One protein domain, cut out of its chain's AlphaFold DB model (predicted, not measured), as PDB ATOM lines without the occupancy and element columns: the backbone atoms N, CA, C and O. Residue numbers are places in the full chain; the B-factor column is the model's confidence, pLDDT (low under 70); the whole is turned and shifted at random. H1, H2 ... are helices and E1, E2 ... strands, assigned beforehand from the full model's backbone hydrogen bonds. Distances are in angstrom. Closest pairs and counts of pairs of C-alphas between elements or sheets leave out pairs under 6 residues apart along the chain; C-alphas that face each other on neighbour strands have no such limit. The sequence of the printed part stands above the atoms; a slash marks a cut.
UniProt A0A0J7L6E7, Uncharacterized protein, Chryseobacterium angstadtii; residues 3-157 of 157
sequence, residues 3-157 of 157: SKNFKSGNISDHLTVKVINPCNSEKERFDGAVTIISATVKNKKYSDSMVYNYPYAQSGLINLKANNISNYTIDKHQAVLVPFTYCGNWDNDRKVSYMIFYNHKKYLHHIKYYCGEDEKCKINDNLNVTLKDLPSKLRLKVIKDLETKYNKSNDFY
ATOM      1  N   SER A   3     149.970 143.592  76.660       93.75
ATOM      2  CA  SER A   3     150.071 142.163  76.400       93.75
ATOM      3  C   SER A   3     148.746 141.692  75.799       93.75
ATOM      4  O   SER A   3     147.683 141.971  76.353       93.75
ATOM      5  N   LYS A   4     148.792 141.056  74.623       91.81
ATOM      6  CA  LYS A   4     147.608 140.575  73.897       91.81
ATOM      7  C   LYS A   4     147.849 139.181  73.339       91.81
ATOM      8  O   LYS A   4     148.892 138.912  72.754       91.81
ATOM      9  N   ASN A   5     146.850 138.315  73.476       90.31
ATOM     10  CA  ASN A   5     146.832 137.004  72.838       90.31
ATOM     11  C   ASN A   5     145.974 137.050  71.580       90.31
ATOM     12  O   ASN A   5     144.905 137.660  71.561       90.31
ATOM     13  N   PHE A   6     146.420 136.339  70.559       85.75
ATOM     14  CA  PHE A   6     145.724 136.171  69.300       85.75
ATOM     15  C   PHE A   6     145.689 134.684  68.951       85.75
ATOM     16  O   PHE A   6     146.656 133.966  69.195       85.75
ATOM     17  N   LYS A   7     144.578 134.215  68.385       81.94
ATOM     18  CA  LYS A   7     144.444 132.833  67.917       81.94
ATOM     19  C   LYS A   7     144.250 132.818  66.407       81.94
ATOM     20  O   LYS A   7     143.379 133.520  65.898       81.94
ATOM     21  N   SER A   8     145.020 131.984  65.717       69.69
ATOM     22  CA  SER A   8     144.808 131.638  64.311       69.69
ATOM     23  C   SER A   8     144.784 130.114  64.193       69.69
ATOM     24  O   SER A   8     145.810 129.437  64.296       69.69
ATOM     25  N   GLY A   9     143.578 129.552  64.080       75.81
ATOM     26  CA  GLY A   9     143.364 128.109  64.208       75.81
ATOM     27  C   GLY A   9     143.870 127.580  65.557       75.81
ATOM     28  O   GLY A   9     143.497 128.092  66.611       75.81
ATOM     29  N   ASN A  10     144.756 126.582  65.513       78.19
ATOM     30  CA  ASN A  10     145.336 125.941  66.703       78.19
ATOM     31  C   ASN A  10     146.596 126.645  67.239       78.19
ATOM     32  O   ASN A  10     147.169 126.206  68.237       78.19
ATOM     33  N   ILE A  11     147.062 127.706  66.576       79.69
ATOM     34  CA  ILE A  11     148.250 128.454  66.984       79.69
ATOM     35  C   ILE A  11     147.803 129.683  67.778       79.69
ATOM     36  O   ILE A  11     146.950 130.453  67.335       79.69
ATOM     37  N   SER A  12     148.384 129.848  68.969       86.38
ATOM     38  CA  SER A  12     148.203 131.034  69.806       86.38
ATOM     39  C   SER A  12     149.473 131.869  69.757       86.38
ATOM     40  O   SER A  12     150.514 131.435  70.254       86.38
ATOM     41  N   ASP A  13     149.364 133.063  69.187       90.38
ATOM     42  CA  ASP A  13     150.425 134.061  69.163       90.38
ATOM     43  C   ASP A  13     150.229 135.044  70.322       90.38
ATOM     44  O   ASP A  13     149.115 135.481  70.620       90.38
ATOM     45  N   HIS A  14     151.325 135.399  70.976       94.81
ATOM     46  CA  HIS A  14     151.370 136.356  72.066       94.81
ATOM     47  C   HIS A  14     152.119 137.608  71.620       94.81
ATOM     48  O   HIS A  14     153.294 137.536  71.258       94.81
ATOM     49  N   LEU A  15     151.451 138.755  71.668       96.62
ATOM     50  CA  LEU A  15     152.046 140.065  71.454       96.62
ATOM     51  C   LEU A  15     152.365 140.717  72.797       96.62
ATOM     52  O   LEU A  15     151.495 140.865  73.653       96.62
ATOM     53  N   THR A  16     153.590 141.209  72.933       97.56
ATOM     54  CA  THR A  16     153.990 142.138  73.992       97.56
ATOM     55  C   THR A  16     154.478 143.433  73.360       97.56
ATOM     56  O   THR A  16     155.347 143.398  72.495       97.56
ATOM     57  N   VAL A  17     153.948 144.574  73.802       97.44
ATOM     58  CA  VAL A  17     154.418 145.905  73.397       97.44
ATOM     59  C   VAL A  17     154.804 146.710  74.631       97.44
ATOM     60  O   VAL A  17     154.042 146.833  75.595       97.44
ATOM     61  N   LYS A  18     156.004 147.281  74.605       96.69
ATOM     62  CA  LYS A  18     156.533 148.142  75.661       96.69
ATOM     63  C   LYS A  18     156.921 149.480  75.050       96.69
ATOM     64  O   LYS A  18     157.599 149.510  74.031       96.69
ATOM     65  N   VAL A  19     156.493 150.560  75.696       92.88
ATOM     66  CA  VAL A  19     156.925 151.925  75.390       92.88
ATOM     67  C   VAL A  19     157.696 152.437  76.599       92.88
ATOM     68  O   VAL A  19     157.241 152.274  77.733       92.88
ATOM     69  N   ILE A  20     158.875 152.994  76.356       91.12
ATOM     70  CA  ILE A  20     159.695 153.710  77.330       91.12
ATOM     71  C   ILE A  20     159.440 155.195  77.101       91.12
ATOM     72  O   ILE A  20     159.529 155.646  75.960       91.12
ATOM     73  N   ASN A  21     159.119 155.914  78.178       86.38
ATOM     74  CA  ASN A  21     158.684 157.312  78.152       86.38
ATOM     75  C   ASN A  21     157.499 157.545  77.192       86.38
ATOM     76  O   ASN A  21     157.628 158.285  76.220       86.38
ATOM     77  N   PRO A  22     156.347 156.873  77.412       88.62
ATOM     78  CA  PRO A  22     155.151 157.127  76.620       88.62
ATOM     79  C   PRO A  22     154.601 158.532  76.886       88.62
ATOM     80  O   PRO A  22     154.877 159.134  77.924       88.62
ATOM     81  N   CYS A  23     153.751 159.002  75.979       85.69
ATOM     82  CA  CYS A  23     152.903 160.165  76.211       85.69
ATOM     83  C   CYS A  23     152.142 160.046  77.535       85.69
ATOM     84  O   CYS A  23     151.558 159.002  77.830       85.69
ATOM     85  N   ASN A  24     152.146 161.123  78.319       72.81
ATOM     86  CA  ASN A  24     151.366 161.241  79.541       72.81
ATOM     87  C   ASN A  24     150.683 162.612  79.555       72.81
ATOM     88  O   ASN A  24     151.365 163.630  79.492       72.81
ATOM     89  N   SER A  25     149.354 162.634  79.656       55.94
ATOM     90  CA  SER A  25     148.558 163.861  79.783       55.94
ATOM     91  C   SER A  25     148.803 164.613  81.097       55.94
ATOM     92  O   SER A  25     148.448 165.779  81.195       55.94
ATOM     93  N   GLU A  26     149.403 163.968  82.103       52.19
ATOM     94  CA  GLU A  26     149.646 164.536  83.438       52.19
ATOM     95  C   GLU A  26     151.049 165.135  83.618       52.19
ATOM     96  O   GLU A  26     151.330 165.753  84.643       52.19
ATOM     97  N   LYS A  27     151.972 164.931  82.668       52.78
ATOM     98  CA  LYS A  27     153.348 165.443  82.766       52.78
ATOM     99  C   LYS A  27     153.643 166.346  81.580       52.78
ATOM    100  O   LYS A  27     153.892 165.864  80.485       52.78
ATOM    101  N   GLU A  28     153.710 167.649  81.835       47.62
ATOM    102  CA  GLU A  28     154.001 168.710  80.852       47.62
ATOM    103  C   GLU A  28     155.403 168.634  80.210       47.62
ATOM    104  O   GLU A  28     155.783 169.503  79.427       47.62
ATOM    105  N   ARG A  29     156.212 167.616  80.525       50.81
ATOM    106  CA  ARG A  29     157.593 167.511  80.046       50.81
ATOM    107  C   ARG A  29     157.722 166.510  78.905       50.81
ATOM    108  O   ARG A  29     157.828 165.307  79.132       50.81
ATOM    109  N   PHE A  30     157.857 167.041  77.692       57.44
ATOM    110  CA  PHE A  30     158.435 166.363  76.525       57.44
ATOM    111  C   PHE A  30     159.970 166.254  76.635       57.44
ATOM    112  O   PHE A  30     160.685 166.483  75.671       57.44
ATOM    113  N   ASP A  31     160.489 165.940  77.825       53.78
ATOM    114  CA  ASP A  31     161.927 165.964  78.131       53.78
ATOM    115  C   ASP A  31     162.456 164.541  78.362       53.78
ATOM    116  O   ASP A  31     163.102 164.205  79.357       53.78
ATOM    117  N   GLY A  32     162.065 163.635  77.464       58.75
ATOM    118  CA  GLY A  32     162.579 162.276  77.464       58.75
ATOM    119  C   GLY A  32     163.988 162.268  76.880       58.75
ATOM    120  O   GLY A  32     164.157 162.542  75.697       58.75
ATOM    121  N   ALA A  33     164.996 161.864  77.659       68.25
ATOM    122  CA  ALA A  33     166.339 161.610  77.115       68.25
ATOM    123  C   ALA A  33     166.317 160.543  76.000       68.25
ATOM    124  O   ALA A  33     167.158 160.541  75.105       68.25
ATOM    125  N   VAL A  34     165.344 159.624  76.068       82.50
ATOM    126  CA  VAL A  34     165.120 158.530  75.120       82.50
ATOM    127  C   VAL A  34     163.626 158.198  75.069       82.50
ATOM    128  O   VAL A  34     162.989 158.107  76.117       82.50
ATOM    129  N   THR A  35     163.089 157.915  73.882       89.06
ATOM    130  CA  THR A  35     161.720 157.410  73.695       89.06
ATOM    131  C   THR A  35     161.766 156.190  72.786       89.06
ATOM    132  O   THR A  35     162.152 156.287  71.624       89.06
ATOM    133  N   ILE A  36     161.383 155.022  73.306       93.19
ATOM    134  CA  ILE A  36     161.510 153.741  72.591       93.19
ATOM    135  C   ILE A  36     160.181 153.004  72.610       93.19
ATOM    136  O   ILE A  36     159.542 152.902  73.653       93.19
ATOM    137  N   ILE A  37     159.815 152.397  71.485       96.75
ATOM    138  CA  ILE A  37     158.801 151.345  71.434       96.75
ATOM    139  C   ILE A  37     159.446 150.031  71.002       96.75
ATOM    140  O   ILE A  37     160.253 149.984  70.078       96.75
ATOM    141  N   SER A  38     159.084 148.947  71.677       97.75
ATOM    142  CA  SER A  38     159.466 147.590  71.306       97.75
ATOM    143  C   SER A  38     158.234 146.702  71.250       97.75
ATOM    144  O   SER A  38     157.421 146.734  72.178       97.75
ATOM    145  N   ALA A  39     158.130 145.879  70.213       97.88
ATOM    146  CA  ALA A  39     157.075 144.892  70.059       97.88
ATOM    147  C   ALA A  39     157.679 143.508  69.808       97.88
ATOM    148  O   ALA A  39     158.626 143.372  69.032       97.88
ATOM    149  N   THR A  40     157.106 142.493  70.449       97.81
ATOM    150  CA  THR A  40     157.487 141.088  70.286       97.81
ATOM    151  C   THR A  40     156.240 140.261  70.025       97.81
ATOM    152  O   THR A  40     155.312 140.296  70.832       97.81
ATOM    153  N   VAL A  41     156.231 139.498  68.933       95.56
ATOM    154  CA  VAL A  41     155.229 138.467  68.639       95.56
ATOM    155  C   VAL A  41     155.890 137.108  68.811       95.56
ATOM    156  O   VAL A  41     156.876 136.804  68.143       95.56
ATOM    157  N   LYS A  42     155.369 136.290  69.723       94.56
ATOM    158  CA  LYS A  42     155.937 134.984  70.060       94.56
ATOM    159  C   LYS A  42     154.862 133.912  70.140       94.56
ATOM    160  O   LYS A  42     153.786 134.143  70.678       94.56
ATOM    161  N   ASN A  43     155.200 132.706  69.706       89.94
ATOM    162  CA  ASN A  43     154.462 131.494  70.042       89.94
ATOM    163  C   ASN A  43     155.424 130.354  70.410       89.94
ATOM    164  O   ASN A  43     156.593 130.584  70.716       89.94
ATOM    165  N   LYS A  44     154.934 129.108  70.418       88.12
ATOM    166  CA  LYS A  44     155.755 127.927  70.737       88.12
ATOM    167  C   LYS A  44     156.853 127.634  69.701       88.12
ATOM    168  O   LYS A  44     157.787 126.914  70.027       88.12
ATOM    169  N   LYS A  45     156.720 128.128  68.468       87.50
ATOM    170  CA  LYS A  45     157.609 127.838  67.331       87.50
ATOM    171  C   LYS A  45     158.547 128.991  66.981       87.50
ATOM    172  O   LYS A  45     159.624 128.731  66.463       87.50
ATOM    173  N   TYR A  46     158.152 130.240  67.223       89.19
ATOM    174  CA  TYR A  46     158.928 131.408  66.806       89.19
ATOM    175  C   TYR A  46     158.781 132.600  67.755       89.19
ATOM    176  O   TYR A  46     157.861 132.655  68.574       89.19
ATOM    177  N   SER A  47     159.698 133.562  67.626       95.00
ATOM    178  CA  SER A  47     159.694 134.828  68.358       95.00
ATOM    179  C   SER A  47     160.302 135.936  67.499       95.00
ATOM    180  O   SER A  47     161.518 135.986  67.333       95.00
ATOM    181  N   ASP A  48     159.467 136.847  67.006       96.00
ATOM    182  CA  ASP A  48     159.881 138.007  66.221       96.00
ATOM    183  C   ASP A  48     159.804 139.274  67.069       96.00
ATOM    184  O   ASP A  48     158.789 139.540  67.709       96.00
ATOM    185  N   SER A  49     160.866 140.078  67.060       97.00
ATOM    186  CA  SER A  49     160.925 141.336  67.804       97.00
ATOM    187  C   SER A  49     161.422 142.501  66.950       97.00
ATOM    188  O   SER A  49     162.243 142.345  66.036       97.00
ATOM    189  N   MET A  50     160.895 143.685  67.251       97.88
ATOM    190  CA  MET A  50     161.297 144.956  66.662       97.88
ATOM    191  C   MET A  50     161.418 146.010  67.760       97.88
ATOM    192  O   MET A  50     160.603 146.052  68.680       97.88
ATOM    193  N   VAL A  51     162.424 146.874  67.634       97.94
ATOM    194  CA  VAL A  51     162.629 148.046  68.486       97.94
ATOM    195  C   VAL A  51     162.747 149.269  67.587       97.94
ATOM    196  O   VAL A  51     163.440 149.224  66.575       97.94
ATOM    197  N   TYR A  52     162.073 150.350  67.958       97.25
ATOM    198  CA  TYR A  52     162.191 151.652  67.320       97.25
ATOM    199  C   TYR A  52     162.557 152.691  68.375       97.25
ATOM    200  O   TYR A  52     161.829 152.868  69.354       97.25
ATOM    201  N   ASN A  53     163.692 153.355  68.165       94.69
ATOM    202  CA  ASN A  53     164.118 154.504  68.953       94.69
ATOM    203  C   ASN A  53     163.669 155.777  68.231       94.69
ATOM    204  O   ASN A  53     164.068 156.007  67.088       94.69
ATOM    205  N   TYR A  54     162.816 156.572  68.874       91.00
ATOM    206  CA  TYR A  54     162.302 157.801  68.292       91.00
ATOM    207  C   TYR A  54     163.396 158.879  68.299       91.00
ATOM    208  O   TYR A  54     163.842 159.272  69.377       91.00
ATOM    209  N   PRO A  55     163.828 159.388  67.128       89.38
ATOM    210  CA  PRO A  55     164.971 160.299  67.053       89.38
ATOM    211  C   PRO A  55     164.698 161.691  67.636       89.38
ATOM    212  O   PRO A  55     165.643 162.414  67.923       89.38
ATOM    213  N   TYR A  56     163.431 162.068  67.832       85.31
ATOM    214  CA  TYR A  56     163.038 163.404  68.295       85.31
ATOM    215  C   TYR A  56     162.428 163.364  69.701       85.31
ATOM    216  O   TYR A  56     161.419 164.015  69.965       85.31
ATOM    217  N   ALA A  57     163.022 162.575  70.602       78.50
ATOM    218  CA  ALA A  57     162.531 162.386  71.972       78.50
ATOM    219  C   ALA A  57     162.432 163.693  72.794       78.50
ATOM    220  O   ALA A  57     161.648 163.751  73.739       78.50
ATOM    221  N   GLN A  58     163.164 164.738  72.388       76.12
ATOM    222  CA  GLN A  58     163.121 166.094  72.960       76.12
ATOM    223  C   GLN A  58     161.942 166.950  72.464       76.12
ATOM    224  O   GLN A  58     161.661 168.004  73.022       76.12
ATOM    225  N   SER A  59     161.275 166.542  71.380       76.56
ATOM    226  CA  SER A  59     160.170 167.297  70.759       76.56
ATOM    227  C   SER A  59     158.852 166.526  70.778       76.56
ATOM    228  O   SER A  59     157.805 167.065  70.425       76.56
ATOM    229  N   GLY A  60     158.884 165.257  71.185       83.38
ATOM    230  CA  GLY A  60     157.692 164.445  71.327       83.38
ATOM    231  C   GLY A  60     157.958 163.059  71.898       83.38
ATOM    232  O   GLY A  60     159.077 162.545  71.880       83.38
ATOM    233  N   LEU A  61     156.893 162.436  72.388       87.94
ATOM    234  CA  LEU A  61     156.906 161.086  72.949       87.94
ATOM    235  C   LEU A  61     155.999 160.162  72.128       87.94
ATOM    236  O   LEU A  61     155.197 160.620  71.318       87.94
ATOM    237  N   ILE A  62     156.120 158.847  72.328       91.62
ATOM    238  CA  ILE A  62     155.290 157.854  71.634       91.62
ATOM    239  C   ILE A  62     153.970 157.662  72.380       91.62
ATOM    240  O   ILE A  62     153.954 157.371  73.577       91.62
ATOM    241  N   ASN A  63     152.866 157.735  71.645       91.88
ATOM    242  CA  ASN A  63     151.538 157.368  72.109       91.88
ATOM    243  C   ASN A  63     151.134 156.002  71.539       91.88
ATOM    244  O   ASN A  63     151.222 155.763  70.333       91.88
ATOM    245  N   LEU A  64     150.672 155.097  72.400       93.38
ATOM    246  CA  LEU A  64     150.271 153.746  72.016       93.38
ATOM    247  C   LEU A  64     148.896 153.419  72.591       93.38
ATOM    248  O   LEU A  64     148.745 153.206  73.794       93.38
ATOM    249  N   LYS A  65     147.910 153.278  71.704       92.19
ATOM    250  CA  LYS A  65     146.543 152.905  72.065       92.19
ATOM    251  C   LYS A  65     146.304 151.416  71.822       92.19
ATOM    252  O   LYS A  65     146.363 150.930  70.692       92.19
ATOM    253  N   ALA A  66     146.018 150.669  72.888       92.44
ATOM    254  CA  ALA A  66     145.870 149.214  72.817       92.44
ATOM    255  C   ALA A  66     144.728 148.759  71.898       92.44
ATOM    256  O   ALA A  66     144.852 147.735  71.223       92.44
ATOM    257  N   ASN A  67     143.621 149.500  71.875       91.81
ATOM    258  CA  ASN A  67     142.453 149.248  71.027       91.81
ATOM    259  C   ASN A  67     142.754 149.400  69.525       91.81
ATOM    260  O   ASN A  67     142.099 148.740  68.724       91.81
ATOM    261  N   ASN A  68     143.776 150.172  69.145       94.31
ATOM    262  CA  ASN A  68     144.152 150.353  67.743       94.31
ATOM    263  C   ASN A  68     145.022 149.212  67.195       94.31
ATOM    264  O   ASN A  68     145.199 149.116  65.981       94.31
ATOM    265  N   ILE A  69     145.543 148.328  68.052       96.06
ATOM    266  CA  ILE A  69     146.296 147.145  67.620       96.06
ATOM    267  C   ILE A  69     145.351 146.163  66.926       96.06
ATOM    268  O   ILE A  69     144.411 145.663  67.549       96.06
ATOM    269  N   SER A  70     145.652 145.849  65.666       95.06
ATOM    270  CA  SER A  70     144.898 144.903  64.841       95.06
ATOM    271  C   SER A  70     145.661 143.605  64.631       95.06
ATOM    272  O   SER A  70     146.893 143.584  64.564       95.06
ATOM    273  N   ASN A  71     144.914 142.524  64.430       94.12
ATOM    274  CA  ASN A  71     145.429 141.284  63.882       94.12
ATOM    275  C   ASN A  71     144.580 140.828  62.687       94.12
ATOM    276  O   ASN A  71     143.369 141.026  62.640       94.12
ATOM    277  N   TYR A  72     145.223 140.203  61.707       93.38
ATOM    278  CA  TYR A  72     144.559 139.653  60.529       93.38
ATOM    279  C   TYR A  72     145.122 138.272  60.224       93.38
ATOM    280  O   TYR A  72     146.305 138.028  60.427       93.38
ATOM    281  N   THR A  73     144.300 137.369  59.695       91.88
ATOM    282  CA  THR A  73     144.806 136.145  59.058       91.88
ATOM    283  C   THR A  73     144.842 136.374  57.549       91.88
ATOM    284  O   THR A  73     143.811 136.671  56.947       91.88
ATOM    285  N   ILE A  74     146.027 136.276  56.944       92.56
ATOM    286  CA  ILE A  74     146.272 136.512  55.514       92.56
ATOM    287  C   ILE A  74     147.101 135.351  54.978       92.56
ATOM    288  O   ILE A  74     148.213 135.112  55.445       92.56
ATOM    289  N   ASP A  75     146.560 134.619  54.003       89.94
ATOM    290  CA  ASP A  75     147.216 133.453  53.396       89.94
ATOM    291  C   ASP A  75     147.704 132.438  54.444       89.94
ATOM    292  O   ASP A  75     148.833 131.963  54.391       89.94
ATOM    293  N   LYS A  76     146.842 132.135  55.430       87.38
ATOM    294  CA  LYS A  76     147.103 131.237  56.578       87.38
ATOM    295  C   LYS A  76     148.197 131.706  57.551       87.38
ATOM    296  O   LYS A  76     148.507 130.983  58.492       87.38
ATOM    297  N   HIS A  77     148.734 132.908  57.370       88.88
ATOM    298  CA  HIS A  77     149.697 133.515  58.282       88.88
ATOM    299  C   HIS A  77     149.033 134.634  59.076       88.88
ATOM    300  O   HIS A  77     148.203 135.386  58.555       88.88
ATOM    301  N   GLN A  78     149.410 134.760  60.342       90.88
ATOM    302  CA  GLN A  78     148.947 135.854  61.173       90.88
ATOM    303  C   GLN A  78     149.756 137.122  60.870       90.88
ATOM    304  O   GLN A  78     150.986 137.101  60.821       90.88
ATOM    305  N   ALA A  79     149.048 138.226  60.660       94.62
ATOM    306  CA  ALA A  79     149.590 139.571  60.599       94.62
ATOM    307  C   ALA A  79     149.205 140.312  61.881       94.62
ATOM    308  O   ALA A  79     148.036 140.301  62.268       94.62
ATOM    309  N   VAL A  80     150.166 140.968  62.523       96.06
ATOM    310  CA  VAL A  80     149.937 141.820  63.696       96.06
ATOM    311  C   VAL A  80     150.400 143.228  63.359       96.06
ATOM    312  O   VAL A  80     151.553 143.429  62.982       96.06
ATOM    313  N   LEU A  81     149.488 144.189  63.470       97.25
ATOM    314  CA  LEU A  81     149.720 145.599  63.181       97.25
ATOM    315  C   LEU A  81     149.664 146.362  64.504       97.25
ATOM    316  O   LEU A  81     148.617 146.417  65.154       97.25
ATOM    317  N   VAL A  82     150.790 146.951  64.892       97.94
ATOM    318  CA  VAL A  82     150.930 147.765  66.101       97.94
ATOM    319  C   VAL A  82     151.112 149.219  65.673       97.94
ATOM    320  O   VAL A  82     152.245 149.638  65.409       97.94
ATOM    321  N   PRO A  83     150.018 149.986  65.548       97.31
ATOM    322  CA  PRO A  83     150.122 151.402  65.277       97.31
ATOM    323  C   PRO A  83     150.468 152.185  66.541       97.31
ATOM    324  O   PRO A  83     150.020 151.854  67.641       97.31
ATOM    325  N   PHE A  84     151.227 153.254  66.365       95.69
ATOM    326  CA  PHE A  84     151.555 154.218  67.402       95.69
ATOM    327  C   PHE A  84     151.654 155.619  66.796       95.69
ATOM    328  O   PHE A  84     152.026 155.793  65.633       95.69
ATOM    329  N   THR A  85     151.278 156.618  67.581       94.12
ATOM    330  CA  THR A  85     151.324 158.037  67.219       94.12
ATOM    331  C   THR A  85     152.310 158.756  68.129       94.12
ATOM    332  O   THR A  85     153.078 158.120  68.857       94.12
ATOM    333  N   TYR A  86     152.335 160.082  68.056       89.50
ATOM    334  CA  TYR A  86     153.261 160.909  68.810       89.50
ATOM    335  C   TYR A  86     152.494 162.062  69.449       89.50
ATOM    336  O   TYR A  86     151.631 162.650  68.799       89.50
ATOM    337  N   CYS A  87     152.810 162.371  70.701       83.56
ATOM    338  CA  CYS A  87     152.438 163.636  71.330       83.56
ATOM    339  C   CYS A  87     153.652 164.568  71.302       83.56
ATOM    340  O   CYS A  87     154.787 164.093  71.336       83.56
ATOM    341  N   GLY A  88     153.419 165.877  71.273       71.31
ATOM    342  CA  GLY A  88     154.468 166.864  71.001       71.31
ATOM    343  C   GLY A  88     154.547 167.186  69.504       71.31
ATOM    344  O   GLY A  88     154.144 166.376  68.671       71.31
ATOM    345  N   ASN A  89     155.018 168.394  69.192       56.50
ATOM    346  CA  ASN A  89     154.767 169.183  67.976       56.50
ATOM    347  C   ASN A  89     153.336 169.734  67.823       56.50
ATOM    348  O   ASN A  89     152.340 169.009  67.735       56.50
ATOM    349  N   TRP A  90     153.282 171.067  67.767       52.38
ATOM    350  CA  TRP A  90     152.099 171.921  67.621       52.38
ATOM    351  C   TRP A  90     151.703 172.170  66.156       52.38
ATOM    352  O   TRP A  90     150.902 173.055  65.882       52.38
ATOM    353  N   ASP A  91     152.230 171.387  65.216       62.09
ATOM    354  CA  ASP A  91     151.875 171.534  63.807       62.09
ATOM    355  C   ASP A  91     150.633 170.705  63.445       62.09
ATOM    356  O   ASP A  91     150.301 169.697  64.082       62.09
ATOM    357  N   ASN A  92     149.960 171.129  62.374       64.88
ATOM    358  CA  ASN A  92     148.816 170.428  61.778       64.88
ATOM    359  C   ASN A  92     149.210 169.098  61.110       64.88
ATOM    360  O   ASN A  92     148.347 168.262  60.817       64.88
ATOM    361  N   ASP A  93     150.510 168.877  60.902       77.38
ATOM    362  CA  ASP A  93     151.049 167.626  60.390       77.38
ATOM    363  C   ASP A  93     151.123 166.577  61.502       77.38
ATOM    364  O   ASP A  93     151.866 166.685  62.482       77.38
ATOM    365  N   ARG A  94     150.358 165.503  61.319       89.38
ATOM    366  CA  ARG A  94     150.347 164.345  62.211       89.38
ATOM    367  C   ARG A  94     151.050 163.161  61.569       89.38
ATOM    368  O   ARG A  94     151.219 163.071  60.355       89.38
ATOM    369  N   LYS A  95     151.467 162.208  62.399       91.94
ATOM    370  CA  LYS A  95     152.168 161.008  61.941       91.94
ATOM    371  C   LYS A  95     151.665 159.781  62.680       91.94
ATOM    372  O   LYS A  95     151.659 159.755  63.910       91.94
ATOM    373  N   VAL A  96     151.321 158.746  61.925       95.38
ATOM    374  CA  VAL A  96     151.080 157.399  62.448       95.38
ATOM    375  C   VAL A  96     152.236 156.518  62.023       95.38
ATOM    376  O   VAL A  96     152.715 156.593  60.898       95.38
ATOM    377  N   SER A  97     152.731 155.683  62.922       97.06
ATOM    378  CA  SER A  97     153.753 154.691  62.612       97.06
ATOM    379  C   SER A  97     153.236 153.295  62.896       97.06
ATOM    380  O   SER A  97     152.515 153.094  63.865       97.06
ATOM    381  N   TYR A  98     153.580 152.336  62.046       97.81
ATOM    382  CA  TYR A  98     153.144 150.948  62.161       97.81
ATOM    383  C   TYR A  98     154.358 150.041  62.295       97.81
ATOM    384  O   TYR A  98     155.167 149.978  61.373       97.81
ATOM    385  N   MET A  99     154.442 149.294  63.399       98.44
ATOM    386  CA  MET A  99     155.220 148.055  63.433       98.44
ATOM    387  C   MET A  99     154.330 146.914  62.949       98.44
ATOM    388  O   MET A  99     153.255 146.683  63.508       98.44
ATOM    389  N   ILE A 100     154.767 146.199  61.919       98.25
ATOM    390  CA  ILE A 100     154.005 145.108  61.313       98.25
ATOM    391  C   ILE A 100     154.828 143.830  61.375       98.25
ATOM    392  O   ILE A 100     155.963 143.792  60.905       98.25
ATOM    393  N   PHE A 101     154.221 142.776  61.912       97.19
ATOM    394  CA  PHE A 101     154.767 141.423  61.917       97.19
ATOM    395  C   PHE A 101     153.913 140.560  61.002       97.19
ATOM    396  O   PHE A 101     152.706 140.447  61.219       97.19
ATOM    397  N   TYR A 102     154.519 139.974  59.974       95.44
ATOM    398  CA  TYR A 102     153.823 139.076  59.060       95.44
ATOM    399  C   TYR A 102     154.791 138.073  58.445       95.44
ATOM    400  O   TYR A 102     155.752 138.469  57.786       95.44
ATOM    401  N   ASN A 103     154.512 136.780  58.629       92.50
ATOM    402  CA  ASN A 103     155.299 135.684  58.058       92.50
ATOM    403  C   ASN A 103     156.818 135.830  58.320       92.50
ATOM    404  O   ASN A 103     157.618 135.859  57.386       92.50
ATOM    405  N   HIS A 104     157.194 136.036  59.589       91.44
ATOM    406  CA  HIS A 104     158.573 136.282  60.057       91.44
ATOM    407  C   HIS A 104     159.280 137.507  59.463       91.44
ATOM    408  O   HIS A 104     160.465 137.738  59.700       91.44
ATOM    409  N   LYS A 105     158.552 138.334  58.710       95.75
ATOM    410  CA  LYS A 105     159.017 139.633  58.240       95.75
ATOM    411  C   LYS A 105     158.477 140.735  59.135       95.75
ATOM    412  O   LYS A 105     157.396 140.635  59.721       95.75
ATOM    413  N   LYS A 106     159.276 141.789  59.223       97.31
ATOM    414  CA  LYS A 106     159.100 142.907  60.137       97.31
ATOM    415  C   LYS A 106     159.159 144.185  59.316       97.31
ATOM    416  O   LYS A 106     160.150 144.400  58.626       97.31
ATOM    417  N   TYR A 107     158.123 145.009  59.403       98.06
ATOM    418  CA  TYR A 107     158.017 146.246  58.634       98.06
ATOM    419  C   TYR A 107     157.751 147.422  59.563       98.06
ATOM    420  O   TYR A 107     156.958 147.303  60.501       98.06
ATOM    421  N   LEU A 108     158.429 148.537  59.311       98.12
ATOM    422  CA  LEU A 108     158.225 149.790  60.021       98.12
ATOM    423  C   LEU A 108     157.894 150.864  58.994       98.12
ATOM    424  O   LEU A 108     158.740 151.221  58.179       98.12
ATOM    425  N   HIS A 109     156.673 151.382  59.055       98.06
ATOM    426  CA  HIS A 109     156.237 152.470  58.183       98.06
ATOM    427  C   HIS A 109     155.847 153.684  59.004       98.06
ATOM    428  O   HIS A 109     155.275 153.551  60.086       98.06
ATOM    429  N   HIS A 110     156.121 154.861  58.455       96.25
ATOM    430  CA  HIS A 110     155.739 156.148  59.013       96.25
ATOM    431  C   HIS A 110     154.869 156.863  57.981       96.25
ATOM    432  O   HIS A 110     155.342 157.157  56.892       96.25
ATOM    433  N   ILE A 111     153.608 157.109  58.320       96.56
ATOM    434  CA  ILE A 111     152.599 157.678  57.432       96.56
ATOM    435  C   ILE A 111     152.251 159.067  57.944       96.56
ATOM    436  O   ILE A 111     151.904 159.238  59.119       96.56
ATOM    437  N   LYS A 112     152.352 160.055  57.059       94.75
ATOM    438  CA  LYS A 112     151.982 161.438  57.350       94.75
ATOM    439  C   LYS A 112     150.490 161.655  57.126       94.75
ATOM    440  O   LYS A 112     149.898 161.101  56.202       94.75
ATOM    441  N   TYR A 113     149.907 162.483  57.974       94.56
ATOM    442  CA  TYR A 113     148.536 162.952  57.897       94.56
ATOM    443  C   TYR A 113     148.533 164.468  57.980       94.56
ATOM    444  O   TYR A 113     149.348 165.054  58.687       94.56
ATOM    445  N   TYR A 114     147.575 165.074  57.301       92.62
ATOM    446  CA  TYR A 114     147.228 166.472  57.472       92.62
ATOM    447  C   TYR A 114     145.879 166.550  58.183       92.62
ATOM    448  O   TYR A 114     144.923 165.908  57.738       92.62
ATOM    449  N   CYS A 115     145.807 167.312  59.271       90.81
ATOM    450  CA  CYS A 115     144.567 167.585  59.988       90.81
ATOM    451  C   CYS A 115     144.169 169.050  59.786       90.81
ATOM    452  O   CYS A 115     144.931 169.948  60.136       90.81
ATOM    453  N   GLY A 116     143.003 169.277  59.180       87.75
ATOM    454  CA  GLY A 116     142.475 170.618  58.935       87.75
ATOM    455  C   GLY A 116     141.853 171.252  60.181       87.75
ATOM    456  O   GLY A 116     141.658 170.594  61.202       87.75
ATOM    457  N   GLU A 117     141.483 172.529  60.063       85.56
ATOM    458  CA  GLU A 117     140.771 173.279  61.112       85.56
ATOM    459  C   GLU A 117     139.396 172.679  61.449       85.56
ATOM    460  O   GLU A 117     138.906 172.843  62.560       85.56
ATOM    461  N   ASP A 118     138.791 171.922  60.526       89.06
ATOM    462  CA  ASP A 118     137.544 171.179  60.750       89.06
ATOM    463  C   ASP A 118     137.750 169.864  61.531       89.06
ATOM    464  O   ASP A 118     136.883 168.988  61.526       89.06
ATOM    465  N   GLU A 119     138.926 169.714  62.147       87.12
ATOM    466  CA  GLU A 119     139.437 168.550  62.872       87.12
ATOM    467  C   GLU A 119     139.541 167.261  62.049       87.12
ATOM    468  O   GLU A 119     139.959 166.230  62.591       87.12
ATOM    469  N   LYS A 120     139.205 167.291  60.752       93.06
ATOM    470  CA  LYS A 120     139.287 166.122  59.881       93.06
ATOM    471  C   LYS A 120     140.725 165.891  59.454       93.06
ATOM    472  O   LYS A 120     141.401 166.788  58.952       93.06
ATOM    473  N   CYS A 121     141.160 164.647  59.583       93.19
ATOM    474  CA  CYS A 121     142.487 164.217  59.179       93.19
ATOM    475  C   CYS A 121     142.422 163.370  57.914       93.19
ATOM    476  O   CYS A 121     141.537 162.529  57.744       93.19
ATOM    477  N   LYS A 122     143.382 163.587  57.017       94.50
ATOM    478  CA  LYS A 122     143.552 162.816  55.785       94.50
ATOM    479  C   LYS A 122     145.006 162.414  55.627       94.50
ATOM    480  O   LYS A 122     145.907 163.124  56.065       94.50
ATOM    481  N   ILE A 123     145.224 161.278  54.979       95.56
ATOM    482  CA  ILE A 123     146.564 160.796  54.653       95.56
ATOM    483  C   ILE A 123     147.227 161.805  53.708       95.56
ATOM    484  O   ILE A 123     146.669 162.146  52.668       95.56
ATOM    485  N   ASN A 124     148.416 162.267  54.088       94.88
ATOM    486  CA  ASN A 124     149.261 163.184  53.328       94.88
ATOM    487  C   ASN A 124     150.558 162.467  52.920       94.88
ATOM    488  O   ASN A 124     151.669 162.911  53.210       94.88
ATOM    489  N   ASP A 125     150.407 161.279  52.339       94.12
ATOM    490  CA  ASP A 125     151.515 160.436  51.911       94.12
ATOM    491  C   ASP A 125     151.100 159.552  50.727       94.12
ATOM    492  O   ASP A 125     149.932 159.182  50.579       94.12
ATOM    493  N   ASN A 126     152.060 159.177  49.883       95.44
ATOM    494  CA  ASN A 126     151.806 158.263  48.774       95.44
ATOM    495  C   ASN A 126     151.905 156.812  49.260       95.44
ATOM    496  O   ASN A 126     152.958 156.179  49.172       95.44
ATOM    497  N   LEU A 127     150.783 156.257  49.728       95.50
ATOM    498  CA  LEU A 127     150.727 154.901  50.294       95.50
ATOM    499  C   LEU A 127     151.229 153.807  49.340       95.50
ATOM    500  O   LEU A 127     151.755 152.796  49.802       95.50
ATOM    501  N   ASN A 128     151.109 153.995  48.021       93.38
ATOM    502  CA  ASN A 128     151.623 153.028  47.047       93.38
ATOM    503  C   ASN A 128     153.152 152.952  47.065       93.38
ATOM    504  O   ASN A 128     153.705 151.881  46.820       93.38
ATOM    505  N   VAL A 129     153.819 154.071  47.364       95.62
ATOM    506  CA  VAL A 129     155.276 154.161  47.496       95.62
ATOM    507  C   VAL A 129     155.708 153.777  48.910       95.62
ATOM    508  O   VAL A 129     156.592 152.933  49.057       95.62
ATOM    509  N   THR A 130     155.067 154.341  49.937       95.94
ATOM    510  CA  THR A 130     155.425 154.131  51.351       95.94
ATOM    511  C   THR A 130     155.257 152.678  51.796       95.94
ATOM    512  O   THR A 130     156.031 152.206  52.624       95.94
ATOM    513  N   LEU A 131     154.281 151.958  51.229       97.50
ATOM    514  CA  LEU A 131     153.954 150.568  51.573       97.50
ATOM    515  C   LEU A 131     154.292 149.579  50.441       97.50
ATOM    516  O   LEU A 131     153.664 148.523  50.331       97.50
ATOM    517  N   LYS A 132     155.211 149.934  49.532       96.69
ATOM    518  CA  LYS A 132     155.490 149.155  48.307       96.69
ATOM    519  C   LYS A 132     156.058 147.755  48.560       96.69
ATOM    520  O   LYS A 132     155.912 146.875  47.719       96.69
ATOM    521  N   ASP A 133     156.728 147.571  49.687       97.12
ATOM    522  CA  ASP A 133     157.359 146.332  50.142       97.12
ATOM    523  C   ASP A 133     156.379 145.386  50.849       97.12
ATOM    524  O   ASP A 133     156.678 144.200  51.023       97.12
ATOM    525  N   LEU A 134     155.189 145.872  51.218       97.69
ATOM    526  CA  LEU A 134     154.146 145.032  51.789       97.69
ATOM    527  C   LEU A 134     153.496 144.146  50.712       97.69
ATOM    528  O   LEU A 134     153.083 144.645  49.660       97.69
ATOM    529  N   PRO A 135     153.282 142.845  50.993       97.06
ATOM    530  CA  PRO A 135     152.443 141.990  50.160       97.06
ATOM    531  C   PRO A 135     151.063 142.614  49.924       97.06
ATOM    532  O   PRO A 135     150.464 143.168  50.845       97.06
ATOM    533  N   SER A 136     150.522 142.481  48.711       96.62
ATOM    534  CA  SER A 136     149.310 143.195  48.272       96.62
ATOM    535  C   SER A 136     148.121 143.066  49.234       96.62
ATOM    536  O   SER A 136     147.517 144.072  49.604       96.62
ATOM    537  N   LYS A 137     147.815 141.851  49.711       96.69
ATOM    538  CA  LYS A 137     146.723 141.608  50.672       96.69
ATOM    539  C   LYS A 137     146.973 142.255  52.036       96.69
ATOM    540  O   LYS A 137     146.031 142.760  52.643       96.69
ATOM    541  N   LEU A 138     148.221 142.261  52.511       97.50
ATOM    542  CA  LEU A 138     148.603 142.933  53.756       97.50
ATOM    543  C   LEU A 138     148.501 144.450  53.600       97.50
ATOM    544  O   LEU A 138     147.892 145.103  54.444       97.50
ATOM    545  N   ARG A 139     149.005 144.992  52.488       97.62
ATOM    546  CA  ARG A 139     148.915 146.417  52.161       97.62
ATOM    547  C   ARG A 139     147.469 146.912  52.183       97.62
ATOM    548  O   ARG A 139     147.196 147.925  52.811       97.62
ATOM    549  N   LEU A 140     146.533 146.169  51.586       96.62
ATOM    550  CA  LEU A 140     145.106 146.516  51.615       96.62
ATOM    551  C   LEU A 140     144.535 146.588  53.042       96.62
ATOM    552  O   LEU A 140     143.724 147.463  53.332       96.62
ATOM    553  N   LYS A 141     144.958 145.695  53.948       96.94
ATOM    554  CA  LYS A 141     144.544 145.748  55.361       96.94
ATOM    555  C   LYS A 141     145.133 146.955  56.085       96.94
ATOM    556  O   LYS A 141     144.417 147.602  56.840       96.94
ATOM    557  N   VAL A 142     146.404 147.268  55.835       97.06
ATOM    558  CA  VAL A 142     147.082 148.432  56.426       97.06
ATOM    559  C   VAL A 142     146.433 149.733  55.959       97.06
ATOM    560  O   VAL A 142     146.126 150.578  56.793       97.06
ATOM    561  N   ILE A 143     146.162 149.874  54.657       96.56
ATOM    562  CA  ILE A 143     145.481 151.049  54.094       96.56
ATOM    563  C   ILE A 143     144.100 151.221  54.728       96.56
ATOM    564  O   ILE A 143     143.792 152.295  55.234       96.56
ATOM    565  N   LYS A 144     143.305 150.145  54.806       95.69
ATOM    566  CA  LYS A 144     141.988 150.199  55.447       95.69
ATOM    567  C   LYS A 144     142.074 150.655  56.909       95.69
ATOM    568  O   LYS A 144     141.251 151.451  57.353       95.69
ATOM    569  N   ASP A 145     143.046 150.155  57.669       95.19
ATOM    570  CA  ASP A 145     143.258 150.585  59.055       95.19
ATOM    571  C   ASP A 145     143.615 152.074  59.147       95.19
ATOM    572  O   ASP A 145     143.041 152.783  59.971       95.19
ATOM    573  N   LEU A 146     144.531 152.543  58.297       95.06
ATOM    574  CA  LEU A 146     144.959 153.942  58.236       95.06
ATOM    575  C   LEU A 146     143.782 154.883  57.925       95.06
ATOM    576  O   LEU A 146     143.627 155.914  58.578       95.06
ATOM    577  N   GLU A 147     142.931 154.521  56.969       93.25
ATOM    578  CA  GLU A 147     141.779 155.333  56.552       93.25
ATOM    579  C   GLU A 147     140.651 155.356  57.596       93.25
ATOM    580  O   GLU A 147     139.907 156.331  57.688       93.25
ATOM    581  N   THR A 148     140.505 154.290  58.389       94.00
ATOM    582  CA  THR A 148     139.365 154.144  59.314       94.00
ATOM    583  C   THR A 148     139.656 154.581  60.744       94.00
ATOM    584  O   THR A 148     138.733 155.018  61.426       94.00
ATOM    585  N   LYS A 149     140.905 154.466  61.209       95.00
ATOM    586  CA  LYS A 149     141.275 154.717  62.615       95.00
ATOM    587  C   LYS A 149     141.774 156.129  62.907       95.00
ATOM    588  O   LYS A 149     141.901 156.461  64.079       95.00
ATOM    589  N   TYR A 150     142.124 156.899  61.877       93.69
ATOM    590  CA  TYR A 150     142.825 158.182  62.008       93.69
ATOM    591  C   TYR A 150     142.190 159.254  61.119       93.69
ATOM    592  O   TYR A 150     142.836 159.813  60.233       93.69
ATOM    593  N   ASN A 151     140.897 159.504  61.322       93.31
ATOM    594  CA  ASN A 151     140.122 160.460  60.526       93.31
ATOM    595  C   ASN A 151     139.801 161.757  61.281       93.31
ATOM    596  O   ASN A 151     139.318 162.710  60.667       93.31
ATOM    597  N   LYS A 152     140.110 161.817  62.580       92.88
ATOM    598  CA  LYS A 152     139.953 162.996  63.434       92.88
ATOM    599  C   LYS A 152     141.236 163.311  64.185       92.88
ATOM    600  O   LYS A 152     142.001 162.415  64.538       92.88
ATOM    601  N   SER A 153     141.432 164.583  64.513       88.38
ATOM    602  CA  SER A 153     142.616 165.046  65.251       88.38
ATOM    603  C   SER A 153     142.785 164.331  66.596       88.38
ATOM    604  O   SER A 153     143.896 163.950  66.961       88.38
ATOM    605  N   ASN A 154     141.678 164.051  67.289       89.19
ATOM    606  CA  ASN A 154     141.686 163.331  68.564       89.19
ATOM    607  C   ASN A 154     142.127 161.855  68.450       89.19
ATOM    608  O   ASN A 154     142.534 161.243  69.435       89.19
ATOM    609  N   ASP A 155     142.112 161.258  67.254       90.94
ATOM    610  CA  ASP A 155     142.572 159.875  67.080       90.94
ATOM    611  C   ASP A 155     144.077 159.734  67.368       90.94
ATOM    612  O   ASP A 155     144.542 158.654  67.751       90.94
ATOM    613  N   PHE A 156     144.830 160.834  67.266       89.25
ATOM    614  CA  PHE A 156     146.277 160.881  67.467       89.25
ATOM    615  C   PHE A 156     146.703 161.025  68.936       89.25
ATOM    616  O   PHE A 156     147.854 160.693  69.249       89.25
ATOM    617  N   TYR A 157     145.789 161.434  69.823       83.00
ATOM    618  CA  TYR A 157     146.037 161.739  71.240       83.00
ATOM    619  C   TYR A 157     145.454 160.698  72.186       83.00
ATOM    620  O   TYR A 157     144.264 160.355  72.040       83.00
TER     621      TYR A 157
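AT A GLANCE: This is residues 3 to 157 of the 157 residues of an uncharacterized protein of Chryseobacterium angstadtii (UniProt A0A0J7L6E7). Two strongly twisted sheets stand face to face as a sandwich, the strands of the one at 27 degrees to those of the other. The larger sheet, E5 to E10, curls round the helix H2, which covers its face away from the smaller sheet, E1 to E4. The 155 printed residues hold ten named strands, then H1, H2 and H3, a mixed class. The larger sheet is branched, its neighbours antiparallel; the smaller has the order E1 - E2 - E3 - E4, all antiparallel. The whole is compact, with a radius of gyration of the C-alphas of 15.7 A and spans of 45 by 31 by 23 A.

IN THESE COORDINATES: Find C-alpha 77 at (149.697, 133.515, 58.282); from there E7, residues 77 to 87, runs 32.9 A to C-alpha 87 at (152.438, 163.636, 71.330). Its sheet also has E5 (61 to 63), E6 (70 to 74), E8 (93 to 102, 28.7 A), E9 (105 to 115, 31.5 A) and E10 (121 to 123). The other sheet has E1 (3 to 8, 16.9 A), E2 (11 to 20, 29.6 A), E3 (36 to 42, 19.7 A) and E4 (47 to 53, 20.2 A). H1 is residues 127 to 130, H2 136 to 149, 20.1 A long, and H3 153 to 156, ending at C-alpha 156 at (146.277, 160.881, 67.467).

HOW THE PARTS SIT: Look beside E7: E5 and E6 lie on one side, E8 on the other. N 63 and O 85 are 2.8 A apart, N 72 and O 79 2.9 A, and N 82 and O 99 2.8 A, each within hydrogen-bond range. E6 to E10 form a meander, each strand the antiparallel neighbour of the one before; so do E1 to E4. In the hairpin E8 and E9, N 100 and O 107 are 2.8 A apart; in E9 and E10, N 114 and O 122 are 2.8 A apart. In the other sheet, find N 4 and O 15 at 2.9 A, N 16 and O 40 at 2.9 A, and N 39 and O 50 at 2.9 A. Between the sheets, the closest C-alphas of E1 and E7 are those of Ser 8 and Gln 78, 6.7 A. H2 is on the larger sheet; its closest C-alphas to E6 are Lys 137 and Ile 74, 7.0 A. H3 lies over E8 at a height of 6.7 A over the sheet, while H1 only grazes the sheet. Every O i to N i+4 pair of H2 is within hydrogen-bond range; H1 and H3 are too short for one.

THE WHOLE: The farthest C-alphas, of Lys 45 and Glu 117, are 48.9 A apart. The printed part has no cut. The long link is E2 to E3, residues 21 to 35. Mean pLDDT of the printed part is 89.1; residue 8, residues 25 to 33 and residues 89 to 92 are under 70.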